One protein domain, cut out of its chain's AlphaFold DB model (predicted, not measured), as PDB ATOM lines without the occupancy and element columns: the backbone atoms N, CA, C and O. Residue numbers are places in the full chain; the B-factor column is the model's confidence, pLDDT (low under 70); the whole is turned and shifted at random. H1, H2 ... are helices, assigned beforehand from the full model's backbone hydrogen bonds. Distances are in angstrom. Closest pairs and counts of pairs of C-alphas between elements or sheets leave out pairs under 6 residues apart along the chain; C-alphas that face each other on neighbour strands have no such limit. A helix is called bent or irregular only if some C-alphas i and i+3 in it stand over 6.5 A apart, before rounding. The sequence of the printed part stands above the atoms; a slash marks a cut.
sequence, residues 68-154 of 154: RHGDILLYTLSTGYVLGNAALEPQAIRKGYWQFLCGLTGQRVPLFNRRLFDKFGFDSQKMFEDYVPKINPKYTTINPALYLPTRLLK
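AT A GLANCE: This is residues 68 to 154 of the 154 residues of an uncharacterized protein of Steinernema carpocapsae (UniProt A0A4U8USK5). One long helix, H1, sticks out as an arm with its residues 70 to 81, and its other end reaches into a loose body where H2 lies crosswise near it and the two one-turn helices H3 and H4 make a corner beyond Leu 88. After H4 a long stretch with no named element, residues 128 to 154, swings away in a wide loop, of which residues 135 to 142 stick out. The printed part has 87 residues with four named helices, in the order H1, H2, H3, H4, and no named strand; the class is all helix, though only 37 of the 87 residues are in named elements. The whole is loose, with a radius of gyration of the C-alphas of 15.8 A, and elongated, spanning 47 by 29 by 26 A.

HOW THE PARTS SIT: Begin with H1, residues 70 to 88, and look near its last residues for its neighbours. H2, residues 95 to 104, is close to H1 but not clearly touching: the closest C-alphas, those of Ala 86 and Trp 98, are 7.4 A apart. The lines of H1 and H2 are about perpendicular, at 79 degrees. At Leu 88 you find H4, residues 124 to 127, close to H1 but not clearly touching, with the closest C-alphas, those of Leu 88 and Ser 124, 5.7 A apart. H3, residues 115 to 118, is also close to H1 but not clearly touching; here the closest C-alphas are those of Leu 88 and Phe 117, at 7.0 A. H3 and H4 touch only at the corner by their tight link, with the C-alphas of Asp 118 and Ser 124 the closest, at 6.1 A. H2 is apart from both H3 and H4. In H1 and H2 every O i to N i+4 pair is within hydrogen-bond range; H3 and H4 are too short for such a pair, and in each the one O i to N i+3 pair is not within range.

IN THESE COORDINATES: Find C-alpha 70 at (32.266, 31.295, -6.745); from there H1 runs 26.6 A to C-alpha 88 at (21.596, 28.083, -30.940). H2 runs from Lys 95 to Leu 104, 14.4 A. H3 runs from Arg 115 to Asp 118. H4 ends at C-alpha 127, at (20.043, 18.965, -37.067), and is irregular: C-alphas 124 and 127 are 7.3 A apart.

THE WHOLE: Look for the two C-alphas farthest apart at Arg 68 and Pro 137, 49.2 A. Residues 68 to 81, of which 70 to 81 belong to H1, stand free, and so do residues 135 to 142; the body without them spans 38 by 25 by 17 A. The printed part has no cut, and it ends at Lys 154, the chain's last residue. The links from H1 to H2 and from H2 to H3 are short, and no link between named helices is long. The mean pLDDT of the printed part is 81.6, and residues 142 to 154 are under 70.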
ATOM      1  N   ARG A  68      33.541  34.466  -2.590       80.50
ATOM      2  CA  ARG A  68      32.340  33.990  -1.899       80.50
ATOM      3  C   ARG A  68      31.295  33.576  -2.943       80.50
ATOM      4  O   ARG A  68      30.976  34.369  -3.822       80.50
ATOM      5  N   HIS A  69      30.768  32.353  -2.842       82.31
ATOM      6  CA  HIS A  69      29.809  31.773  -3.800       82.31
ATOM      7  C   HIS A  69      30.341  31.606  -5.241       82.31
ATOM      8  O   HIS A  69      29.567  31.589  -6.201       82.31
ATOM      9  N   GLY A  70      31.664  31.493  -5.421       81.31
ATOM     10  CA  GLY A  70      32.266  31.295  -6.745       81.31
ATOM     11  C   GLY A  70      31.824  29.996  -7.436       81.31
ATOM     12  O   GLY A  70      31.703  29.958  -8.656       81.31
ATOM     13  N   ASP A  71      31.508  28.964  -6.657       80.94
ATOM     14  CA  ASP A  71      30.916  27.704  -7.110       80.94
ATOM     15  C   ASP A  71      29.564  27.911  -7.809       80.94
ATOM     16  O   ASP A  71      29.338  27.381  -8.897       80.94
ATOM     17  N   ILE A  72      28.698  28.752  -7.238       87.81
ATOM     18  CA  ILE A  72      27.383  29.084  -7.803       87.81
ATOM     19  C   ILE A  72      27.538  29.899  -9.091       87.81
ATOM     20  O   ILE A  72      26.849  29.632 -10.078       87.81
ATOM     21  N   LEU A  73      28.452  30.873  -9.122       88.94
ATOM     22  CA  LEU A  73      28.729  31.654 -10.335       88.94
ATOM     23  C   LEU A  73      29.242  30.769 -11.470       88.94
ATOM     24  O   LEU A  73      28.794  30.872 -12.609       88.94
ATOM     25  N   LEU A  74      30.149  29.852 -11.160       85.88
ATOM     26  CA  LEU A  74      30.699  28.951 -12.161       85.88
ATOM     27  C   LEU A  74      29.642  27.961 -12.659       85.88
ATOM     28  O   LEU A  74      29.514  27.727 -13.864       85.88
ATOM     29  N   TYR A  75      28.825  27.431 -11.750       87.75
ATOM     30  CA  TYR A  75      27.710  26.558 -12.097       87.75
ATOM     31  C   TYR A  75      26.672  27.260 -12.986       87.75
ATOM     32  O   TYR A  75      26.237  26.704 -13.994       87.75
ATOM     33  N   THR A  76      26.305  28.500 -12.660       92.50
ATOM     34  CA  THR A  76      25.332  29.278 -13.442       92.50
ATOM     35  C   THR A  76      25.872  29.652 -14.819       92.50
ATOM     36  O   THR A  76      25.164  29.469 -15.808       92.50
ATOM     37  N   LEU A  77      27.132  30.088 -14.918       92.62
ATOM     38  CA  LEU A  77      27.770  30.402 -16.199       92.62
ATOM     39  C   LEU A  77      27.921  29.167 -17.091       92.62
ATOM     40  O   LEU A  77      27.587  29.219 -18.273       92.62
ATOM     41  N   SER A  78      28.380  28.045 -16.534       89.94
ATOM     42  CA  SER A  78      28.527  26.793 -17.288       89.94
ATOM     43  C   SER A  78      27.180  26.255 -17.770       89.94
ATOM     44  O   SER A  78      27.032  25.933 -18.949       89.94
ATOM     45  N   THR A  79      26.172  26.224 -16.897       89.62
ATOM     46  CA  THR A  79      24.820  25.779 -17.260       89.62
ATOM     47  C   THR A  79      24.188  26.720 -18.287       89.62
ATOM     48  O   THR A  79      23.610  26.254 -19.268       89.62
ATOM     49  N   GLY A  80      24.355  28.036 -18.122       92.31
ATOM     50  CA  GLY A  80      23.893  29.044 -19.077       92.31
ATOM     51  C   GLY A  80      24.543  28.895 -20.452       92.31
ATOM     52  O   GLY A  80      23.843  28.896 -21.462       92.31
ATOM     53  N   TYR A  81      25.860  28.680 -20.502       91.81
ATOM     54  CA  TYR A  81      26.592  28.437 -21.747       91.81
ATOM     55  C   TYR A  81      26.100  27.180 -22.472       91.81
ATOM     56  O   TYR A  81      25.863  27.194 -23.680       91.81
ATOM     57  N   VAL A  82      25.909  26.082 -21.741       90.19
ATOM     58  CA  VAL A  82      25.442  24.817 -22.316       90.19
ATOM     59  C   VAL A  82      24.003  24.930 -22.831       90.19
ATOM     60  O   VAL A  82      23.713  24.469 -23.934       90.19
ATOM     61  N   LEU A  83      23.108  25.581 -22.081       89.38
ATOM     62  CA  LEU A  83      21.732  25.835 -22.524       89.38
ATOM     63  C   LEU A  83      21.676  26.806 -23.711       89.38
ATOM     64  O   LEU A  83      20.878  26.600 -24.625       89.38
ATOM     65  N   GLY A  84      22.543  27.820 -23.735       90.06
ATOM     66  CA  GLY A  84      22.690  28.734 -24.867       90.06
ATOM     67  C   GLY A  84      23.088  27.996 -26.145       90.06
ATOM     68  O   GLY A  84      22.429  28.140 -27.173       90.06
ATOM     69  N   ASN A  85      24.090  27.115 -26.058       90.00
ATOM     70  CA  ASN A  85      24.472  26.249 -27.176       90.00
ATOM     71  C   ASN A  85      23.354  25.280 -27.574       90.00
ATOM     72  O   ASN A  85      23.160  25.030 -28.756       90.00
ATOM     73  N   ALA A  86      22.566  24.765 -26.625       89.31
ATOM     74  CA  ALA A  86      21.432  23.897 -26.946       89.31
ATOM     75  C   ALA A  86      20.345  24.625 -27.756       89.31
ATOM     76  O   ALA A  86      19.687  24.022 -28.609       89.31
ATOM     77  N   ALA A  87      20.152  25.919 -27.491       87.94
ATOM     78  CA  ALA A  87      19.206  26.749 -28.221       87.94
ATOM     79  C   ALA A  87      19.729  27.130 -29.617       87.94
ATOM     80  O   ALA A  87      18.990  26.980 -30.593       87.94
ATOM     81  N   LEU A  88      20.985  27.585 -29.704       88.81
ATOM     82  CA  LEU A  88      21.596  28.083 -30.940       88.81
ATOM     83  C   LEU A  88      22.143  26.949 -31.814       88.81
ATOM     84  O   LEU A  88      21.672  26.754 -32.928       88.81
ATOM     85  N   GLU A  89      23.094  26.161 -31.323       88.38
ATOM     86  CA  GLU A  89      23.819  25.152 -32.103       88.38
ATOM     87  C   GLU A  89      23.761  23.772 -31.427       88.38
ATOM     88  O   GLU A  89      24.745  23.289 -30.860       88.38
ATOM     89  N   PRO A  90      22.615  23.071 -31.508       87.06
ATOM     90  CA  PRO A  90      22.416  21.806 -30.798       87.06
ATOM     91  C   PRO A  90      23.401  20.706 -31.231       87.06
ATOM     92  O   PRO A  90      23.649  19.762 -30.485       87.06
ATOM     93  N   GLN A  91      23.991  20.826 -32.423       86.88
ATOM     94  CA  GLN A  91      25.010  19.918 -32.962       86.88
ATOM     95  C   GLN A  91      26.335  19.928 -32.194       86.88
ATOM     96  O   GLN A  91      27.048  18.926 -32.211       86.88
ATOM     97  N   ALA A  92      26.652  21.027 -31.502       87.50
ATOM     98  CA  ALA A  92      27.847  21.126 -30.669       87.50
ATOM     99  C   ALA A  92      27.729  20.265 -29.396       87.50
ATOM    100  O   ALA A  92      28.722  19.977 -28.727       87.50
ATOM    101  N   ILE A  93      26.512  19.829 -29.053       88.12
ATOM    102  CA  ILE A  93      26.227  19.053 -27.852       88.12
ATOM    103  C   ILE A  93      26.283  17.554 -28.146       88.12
ATOM    104  O   ILE A  93      25.743  17.042 -29.128       88.12
ATOM    105  N   ARG A  94      26.883  16.800 -27.221       88.00
ATOM    106  CA  ARG A  94      26.879  15.335 -27.264       88.00
ATOM    107  C   ARG A  94      25.440  14.800 -27.237       88.00
ATOM    108  O   ARG A  94      24.685  15.101 -26.316       88.00
ATOM    109  N   LYS A  95      25.095  13.910 -28.175       86.81
ATOM    110  CA  LYS A  95      23.734  13.354 -28.365       86.81
ATOM    111  C   LYS A  95      23.031  12.880 -27.080       86.81
ATOM    112  O   LYS A  95      21.852  13.157 -26.897       86.81
ATOM    113  N   GLY A  96      23.740  12.198 -26.177       86.38
ATOM    114  CA  GLY A  96      23.152  11.742 -24.908       86.38
ATOM    115  C   GLY A  96      22.757  12.895 -23.977       86.38
ATOM    116  O   GLY A  96      21.708  12.858 -23.344       86.38
ATOM    117  N   TYR A  97      23.559  13.960 -23.951       87.62
ATOM    118  CA  TYR A  97      23.253  15.155 -23.166       87.62
ATOM    119  C   TYR A  97      22.110  15.964 -23.791       87.62
ATOM    120  O   TYR A  97      21.249  16.475 -23.084       87.62
ATOM    121  N   TRP A  98      22.038  16.004 -25.124       88.88
ATOM    122  CA  TRP A  98      20.908  16.589 -25.846       88.88
ATOM    123  C   TRP A  98      19.568  15.935 -25.471       88.88
ATOM    124  O   TRP A  98      18.604  16.635 -25.172       88.88
ATOM    125  N   GLN A  99      19.508  14.601 -25.430       89.19
ATOM    126  CA  GLN A  99      18.297  13.878 -25.020       89.19
ATOM    127  C   GLN A  99      17.886  14.216 -23.582       89.19
ATOM    128  O   GLN A  99      16.706  14.445 -23.320       89.19
ATOM    129  N   PHE A 100      18.859  14.308 -22.674       89.06
ATOM    130  CA  PHE A 100      18.624  14.725 -21.295       89.06
ATOM    131  C   PHE A 100      18.039  16.146 -21.212       89.06
ATOM    132  O   PHE A 100      17.015  16.350 -20.560       89.06
ATOM    133  N   LEU A 101      18.625  17.113 -21.926       89.62
ATOM    134  CA  LEU A 101      18.123  18.492 -21.975       89.62
ATOM    135  C   LEU A 101      16.713  18.588 -22.571       89.62
ATOM    136  O   LEU A 101      15.855  19.309 -22.056       89.62
ATOM    137  N   CYS A 102      16.450  17.852 -23.651       89.31
ATOM    138  CA  CYS A 102      15.120  17.768 -24.248       89.31
ATOM    139  C   CYS A 102      14.102  17.151 -23.280       89.31
ATOM    140  O   CYS A 102      12.969  17.622 -23.217       89.31
ATOM    141  N   GLY A 103      14.502  16.160 -22.480       90.19
ATOM    142  CA  GLY A 103      13.674  15.611 -21.405       90.19
ATOM    143  C   GLY A 103      13.354  16.650 -20.327       90.19
ATOM    144  O   GLY A 103      12.190  16.844 -19.988       90.19
ATOM    145  N   LEU A 104      14.367  17.381 -19.855       89.50
ATOM    146  CA  LEU A 104      14.233  18.394 -18.801       89.50
ATOM    147  C   LEU A 104      13.330  19.569 -19.207       89.50
ATOM    148  O   LEU A 104      12.646  20.159 -18.377       89.50
ATOM    149  N   THR A 105      13.298  19.888 -20.498       88.31
ATOM    150  CA  THR A 105      12.491  20.978 -21.063       88.31
ATOM    151  C   THR A 105      11.134  20.528 -21.600       88.31
ATOM    152  O   THR A 105      10.419  21.337 -22.190       88.31
ATOM    153  N   GLY A 106      10.759  19.253 -21.445       90.38
ATOM    154  CA  GLY A 106       9.491  18.730 -21.961       90.38
ATOM    155  C   GLY A 106       9.391  18.792 -23.488       90.38
ATOM    156  O   GLY A 106       8.346  19.155 -24.024       90.38
ATOM    157  N   GLN A 107      10.489  18.492 -24.190       88.88
ATOM    158  CA  GLN A 107      10.599  18.499 -25.656       88.88
ATOM    159  C   GLN A 107      10.319  19.867 -26.302       88.88
ATOM    160  O   GLN A 107       9.929  19.954 -27.465       88.88
ATOM    161  N   ARG A 108      10.542  20.965 -25.568       87.69
ATOM    162  CA  ARG A 108      10.344  22.335 -26.077       87.69
ATOM    163  C   ARG A 108      11.530  22.848 -26.889       87.69
ATOM    164  O   ARG A 108      11.327  23.600 -27.835       87.69
ATOM    165  N   VAL A 109      12.752  22.435 -26.552       87.75
ATOM    166  CA  VAL A 109      13.984  22.906 -27.216       87.75
ATOM    167  C   VAL A 109      13.981  22.609 -28.726       87.75
ATOM    168  O   VAL A 109      14.351  23.493 -29.499       87.75
ATOM    169  N   PRO A 110      13.529  21.439 -29.220       87.38
ATOM    170  CA  PRO A 110      13.418  21.192 -30.657       87.38
ATOM    171  C   PRO A 110      12.477  22.158 -31.388       87.38
ATOM    172  O   PRO A 110      12.670  22.374 -32.578       87.38
ATOM    173  N   LEU A 111      11.521  22.789 -30.694       87.62
ATOM    174  CA  LEU A 111      10.475  23.611 -31.307       87.62
ATOM    175  C   LEU A 111      10.926  25.020 -31.720       87.62
ATOM    176  O   LEU A 111      10.131  25.759 -32.307       87.62
ATOM    177  N   PHE A 112      12.163  25.414 -31.413       87.12
ATOM    178  CA  PHE A 112      12.684  26.729 -31.778       87.12
ATOM    179  C   PHE A 112      12.741  26.937 -33.296       87.12
ATOM    180  O   PHE A 112      13.099  26.037 -34.059       87.12
ATOM    181  N   ASN A 113      12.427  28.159 -33.738       86.19
ATOM    182  CA  ASN A 113      12.525  28.545 -35.143       86.19
ATOM    183  C   ASN A 113      13.988  28.809 -35.535       86.19
ATOM    184  O   ASN A 113      14.437  29.955 -35.583       86.19
ATOM    185  N   ARG A 114      14.735  27.736 -35.807       85.31
ATOM    186  CA  ARG A 114      16.181  27.813 -36.061       85.31
ATOM    187  C   ARG A 114      16.564  28.497 -37.372       85.31
ATOM    188  O   ARG A 114      17.681  28.984 -37.482       85.31
ATOM    189  N   ARG A 115      15.623  28.638 -38.314       79.31
ATOM    190  CA  ARG A 115      15.829  29.374 -39.576       79.31
ATOM    191  C   ARG A 115      16.160  30.849 -39.368       79.31
ATOM    192  O   ARG A 115      16.765  31.486 -40.221       79.31
ATOM    193  N   LEU A 116      15.731  31.413 -38.239       80.00
ATOM    194  CA  LEU A 116      16.026  32.801 -37.900       80.00
ATOM    195  C   LEU A 116      17.478  32.984 -37.445       80.00
ATOM    196  O   LEU A 116      18.029  34.063 -37.644       80.00
ATOM    197  N   PHE A 117      18.088  31.952 -36.857       82.69
ATOM    198  CA  PHE A 117      19.460  32.012 -36.351       82.69
ATOM    199  C   PHE A 117      20.501  31.886 -37.466       82.69
ATOM    200  O   PHE A 117      21.546  32.525 -37.385       82.69
ATOM    201  N   ASP A 118      20.170  31.173 -38.544       79.12
ATOM    202  CA  ASP A 118      21.041  30.984 -39.713       79.12
ATOM    203  C   ASP A 118      21.464  32.315 -40.362       79.12
ATOM    204  O   ASP A 118      22.603  32.510 -40.778       79.12
ATOM    205  N   LYS A 119      20.581  33.322 -40.320       77.12
ATOM    206  CA  LYS A 119      20.879  34.675 -40.823       77.12
ATOM    207  C   LYS A 119      22.001  35.389 -40.069       77.12
ATOM    208  O   LYS A 119      22.606  36.303 -40.624       77.12
ATOM    209  N   PHE A 120      22.268  34.994 -38.827       80.38
ATOM    210  CA  PHE A 120      23.359  35.538 -38.017       80.38
ATOM    211  C   PHE A 120      24.677  34.765 -38.209       80.38
ATOM    212  O   PHE A 120      25.667  35.103 -37.568       80.38
ATOM    213  N   GLY A 121      24.708  33.769 -39.107       81.06
ATOM    214  CA  GLY A 121      25.889  32.951 -39.394       81.06
ATOM    215  C   GLY A 121      26.061  31.743 -38.472       81.06
ATOM    216  O   GLY A 121      27.170  31.224 -38.382       81.06
ATOM    217  N   PHE A 122      25.002  31.317 -37.777       82.19
ATOM    218  CA  PHE A 122      25.003  30.100 -36.958       82.19
ATOM    219  C   PHE A 122      24.471  28.909 -37.755       82.19
ATOM    220  O   PHE A 122      23.388  28.999 -38.325       82.19
ATOM    221  N   ASP A 123      25.126  27.749 -37.676       83.12
ATOM    222  CA  ASP A 123      24.708  26.529 -38.394       83.12
ATOM    223  C   ASP A 123      23.534  25.803 -37.692       83.12
ATOM    224  O   ASP A 123      23.474  24.573 -37.601       83.12
ATOM    225  N   SER A 124      22.576  26.546 -37.137       83.06
ATOM    226  CA  SER A 124      21.525  26.033 -36.250       83.06
ATOM    227  C   SER A 124      20.601  25.003 -36.911       83.06
ATOM    228  O   SER A 124      20.023  24.152 -36.230       83.06
ATOM    229  N   GLN A 125      20.421  25.072 -38.232       80.50
ATOM    230  CA  GLN A 125      19.448  24.247 -38.954       80.50
ATOM    231  C   GLN A 125      19.907  22.817 -39.250       80.50
ATOM    232  O   GLN A 125      19.051  21.973 -39.490       80.50
ATOM    233  N   LYS A 126      21.205  22.509 -39.180       83.81
ATOM    234  CA  LYS A 126      21.779  21.234 -39.651       83.81
ATOM    235  C   LYS A 126      21.173  19.977 -39.014       83.81
ATOM    236  O   LYS A 126      21.153  18.911 -39.613       83.81
ATOM    237  N   MET A 127      20.693  20.082 -37.771       82.50
ATOM    238  CA  MET A 127      20.043  18.965 -37.067       82.50
ATOM    239  C   MET A 127      18.506  18.951 -37.234       82.50
ATOM    240  O   MET A 127      17.865  17.988 -36.822       82.50
ATOM    241  N   PHE A 128      17.912  20.009 -37.803       81.31
ATOM    242  CA  PHE A 128      16.463  20.269 -37.873       81.31
ATOM    243  C   PHE A 128      16.053  20.947 -39.200       81.31
ATOM    244  O   PHE A 128      15.336  21.949 -39.189       81.31
ATOM    245  N   GLU A 129      16.516  20.434 -40.342       74.75
ATOM    246  CA  GLU A 129      16.342  21.085 -41.656       74.75
ATOM    247  C   GLU A 129      14.855  21.256 -42.053       74.75
ATOM    248  O   GLU A 129      14.436  22.324 -42.528       74.75
ATOM    249  N   ASP A 130      14.027  20.257 -41.734       76.75
ATOM    250  CA  ASP A 130      12.617  20.180 -42.145       76.75
ATOM    251  C   ASP A 130      11.624  20.816 -41.161       76.75
ATOM    252  O   ASP A 130      10.429  20.929 -41.447       76.75
ATOM    253  N   TYR A 131      12.080  21.237 -39.980       83.44
ATOM    254  CA  TYR A 131      11.173  21.731 -38.950       83.44
ATOM    255  C   TYR A 131      10.829  23.213 -39.161       83.44
ATOM    256  O   TYR A 131      11.675  24.100 -39.028       83.44
ATOM    257  N   VAL A 132       9.548  23.487 -39.425       81.69
ATOM    258  CA  VAL A 132       8.976  24.840 -39.442       81.69
ATOM    259  C   VAL A 132       7.857  24.915 -38.406       81.69
ATOM    260  O   VAL A 132       6.872  24.177 -38.524       81.69
ATOM    261  N   PRO A 133       7.957  25.794 -37.394       84.06
ATOM    262  CA  PRO A 133       6.887  25.939 -36.421       84.06
ATOM    263  C   PRO A 133       5.634  26.500 -37.099       84.06
ATOM    264  O   PRO A 133       5.693  27.484 -37.837       84.06
ATOM    265  N   LYS A 134       4.477  25.891 -36.821       83.81
ATOM    266  CA  LYS A 134       3.174  26.420 -37.241       83.81
ATOM    267  C   LYS A 134       2.814  27.586 -36.332       83.81
ATOM    268  O   LYS A 134       2.458  27.378 -35.174       83.81
ATOM    269  N   ILE A 135       2.931  28.805 -36.846       82.19
ATOM    270  CA  ILE A 135       2.634  30.021 -36.085       82.19
ATOM    271  C   ILE A 135       1.284  30.584 -36.533       82.19
ATOM    272  O   ILE A 135       0.963  30.573 -37.719       82.19
ATOM    273  N   ASN A 136       0.473  31.052 -35.583       84.06
ATOM    274  CA  ASN A 136      -0.814  31.667 -35.889       84.06
ATOM    275  C   ASN A 136      -0.596  33.104 -36.405       84.06
ATOM    276  O   ASN A 136      -0.106  33.930 -35.629       84.06
ATOM    277  N   PRO A 137      -1.005  33.431 -37.648       80.88
ATOM    278  CA  PRO A 137      -0.770  34.744 -38.248       80.88
ATOM    279  C   PRO A 137      -1.407  35.899 -37.462       80.88
ATOM    280  O   PRO A 137      -0.937  37.030 -37.547       80.88
ATOM    281  N   LYS A 138      -2.436  35.624 -36.646       83.12
ATOM    282  CA  LYS A 138      -3.109  36.618 -35.797       83.12
ATOM    283  C   LYS A 138      -2.188  37.239 -34.739       83.12
ATOM    284  O   LYS A 138      -2.422  38.369 -34.326       83.12
ATOM    285  N   TYR A 139      -1.174  36.503 -34.285       82.00
ATOM    286  CA  TYR A 139      -0.284  36.918 -33.192       82.00
ATOM    287  C   TYR A 139       1.172  37.096 -33.643       82.00
ATOM    288  O   TYR A 139       2.057  37.264 -32.808       82.00
ATOM    289  N   THR A 140       1.443  37.046 -34.950       75.12
ATOM    290  CA  THR A 140       2.793  37.230 -35.491       75.12
ATOM    291  C   THR A 140       2.950  38.587 -36.140       75.12
ATOM    292  O   THR A 140       2.269  38.900 -37.113       75.12
ATOM    293  N   THR A 141       3.928  39.353 -35.677       71.25
ATOM    294  CA  THR A 141       4.492  40.462 -36.447       71.25
ATOM    295  C   THR A 141       5.473  39.908 -37.479       71.25
ATOM    296  O   THR A 141       6.262  39.012 -37.164       71.25
ATOM    297  N   ILE A 142       5.456  40.433 -38.706       68.50
ATOM    298  CA  ILE A 142       6.452  40.069 -39.723       68.50
ATOM    299  C   ILE A 142       7.825  40.504 -39.203       68.50
ATOM    300  O   ILE A 142       8.055  41.689 -38.971       68.50
ATOM    301  N   ASN A 143       8.734  39.549 -39.003       67.88
ATOM    302  CA  ASN A 143      10.089  39.861 -38.568       67.88
ATOM    303  C   ASN A 143      10.818  40.617 -39.700       67.88
ATOM    304  O   ASN A 143      10.952  40.052 -40.789       67.88
ATOM    305  N   PRO A 144      11.319  41.848 -39.479       62.22
ATOM    306  CA  PRO A 144      12.078  42.582 -40.488       62.22
ATOM    307  C   PRO A 144      13.319  41.836 -40.975       62.22
ATOM    308  O   PRO A 144      13.660  41.887 -42.156       62.22
ATOM    309  N   ALA A 145      13.928  41.026 -40.109       60.69
ATOM    310  CA  ALA A 145      15.041  40.168 -40.486       60.69
ATOM    311  C   ALA A 145      14.664  39.112 -41.541       60.69
ATOM    312  O   ALA A 145      15.565  38.533 -42.136       60.69
ATOM    313  N   LEU A 146      13.378  38.834 -41.810       62.41
ATOM    314  CA  LEU A 146      12.964  37.860 -42.829       62.41
ATOM    315  C   LEU A 146      13.181  38.375 -44.263       62.41
ATOM    316  O   LEU A 146      13.550  37.572 -45.117       62.41
ATOM    317  N   TYR A 147      13.010  39.681 -44.499       62.78
ATOM    318  CA  TYR A 147      13.069  40.319 -45.824       62.78
ATOM    319  C   TYR A 147      14.218  41.326 -45.990       62.78
ATOM    320  O   TYR A 147      14.483  41.761 -47.109       62.78
ATOM    321  N   LEU A 148      14.921  41.692 -44.914       58.59
ATOM    322  CA  LEU A 148      16.135  42.497 -45.024       58.59
ATOM    323  C   LEU A 148      17.297  41.646 -45.574       58.59
ATOM    324  O   LEU A 148      17.541  40.545 -45.068       58.59
ATOM    325  N   PRO A 149      18.030  42.130 -46.594       59.31
ATOM    326  CA  PRO A 149      19.231  41.463 -47.072       59.31
ATOM    327  C   PRO A 149      20.291  41.440 -45.966       59.31
ATOM    328  O   PRO A 149      20.516  42.438 -45.281       59.31
ATOM    329  N   THR A 150      20.992  40.312 -45.831       59.34
ATOM    330  CA  THR A 150      21.978  40.011 -44.771       59.34
ATOM    331  C   THR A 150      23.096  41.056 -44.639       59.34
ATOM    332  O   THR A 150      23.750  41.143 -43.609       59.34
ATOM    333  N   ARG A 151      23.294  41.892 -45.666       58.34
ATOM    334  CA  ARG A 151      24.269  42.991 -45.706       58.34
ATOM    335  C   ARG A 151      23.925  44.176 -44.792       58.34
ATOM    336  O   ARG A 151      24.822  44.950 -44.494       58.34
ATOM    337  N   LEU A 152      22.661  44.331 -44.383       55.84
ATOM    338  CA  LEU A 152      22.184  45.441 -43.536       55.84
ATOM    339  C   LEU A 152      22.148  45.105 -42.033       55.84
ATOM    340  O   LEU A 152      21.789  45.960 -41.232       55.84
ATOM    341  N   LEU A 153      22.466  43.863 -41.654       56.38
ATOM    342  CA  LEU A 153      22.429  43.369 -40.267       56.38
ATOM    343  C   LEU A 153      23.826  43.243 -39.633       56.38
ATOM    344  O   LEU A 153      23.950  42.690 -38.542       56.38
ATOM    345  N   LYS A 154      24.864  43.715 -40.326       48.03
ATOM    346  CA  LYS A 154      26.266  43.686 -39.904       48.03
ATOM    347  C   LYS A 154      26.744  45.105 -39.634       48.03
ATOM    348  O   LYS A 154      27.528  45.266 -38.678       48.03
TER     349      LYS A 154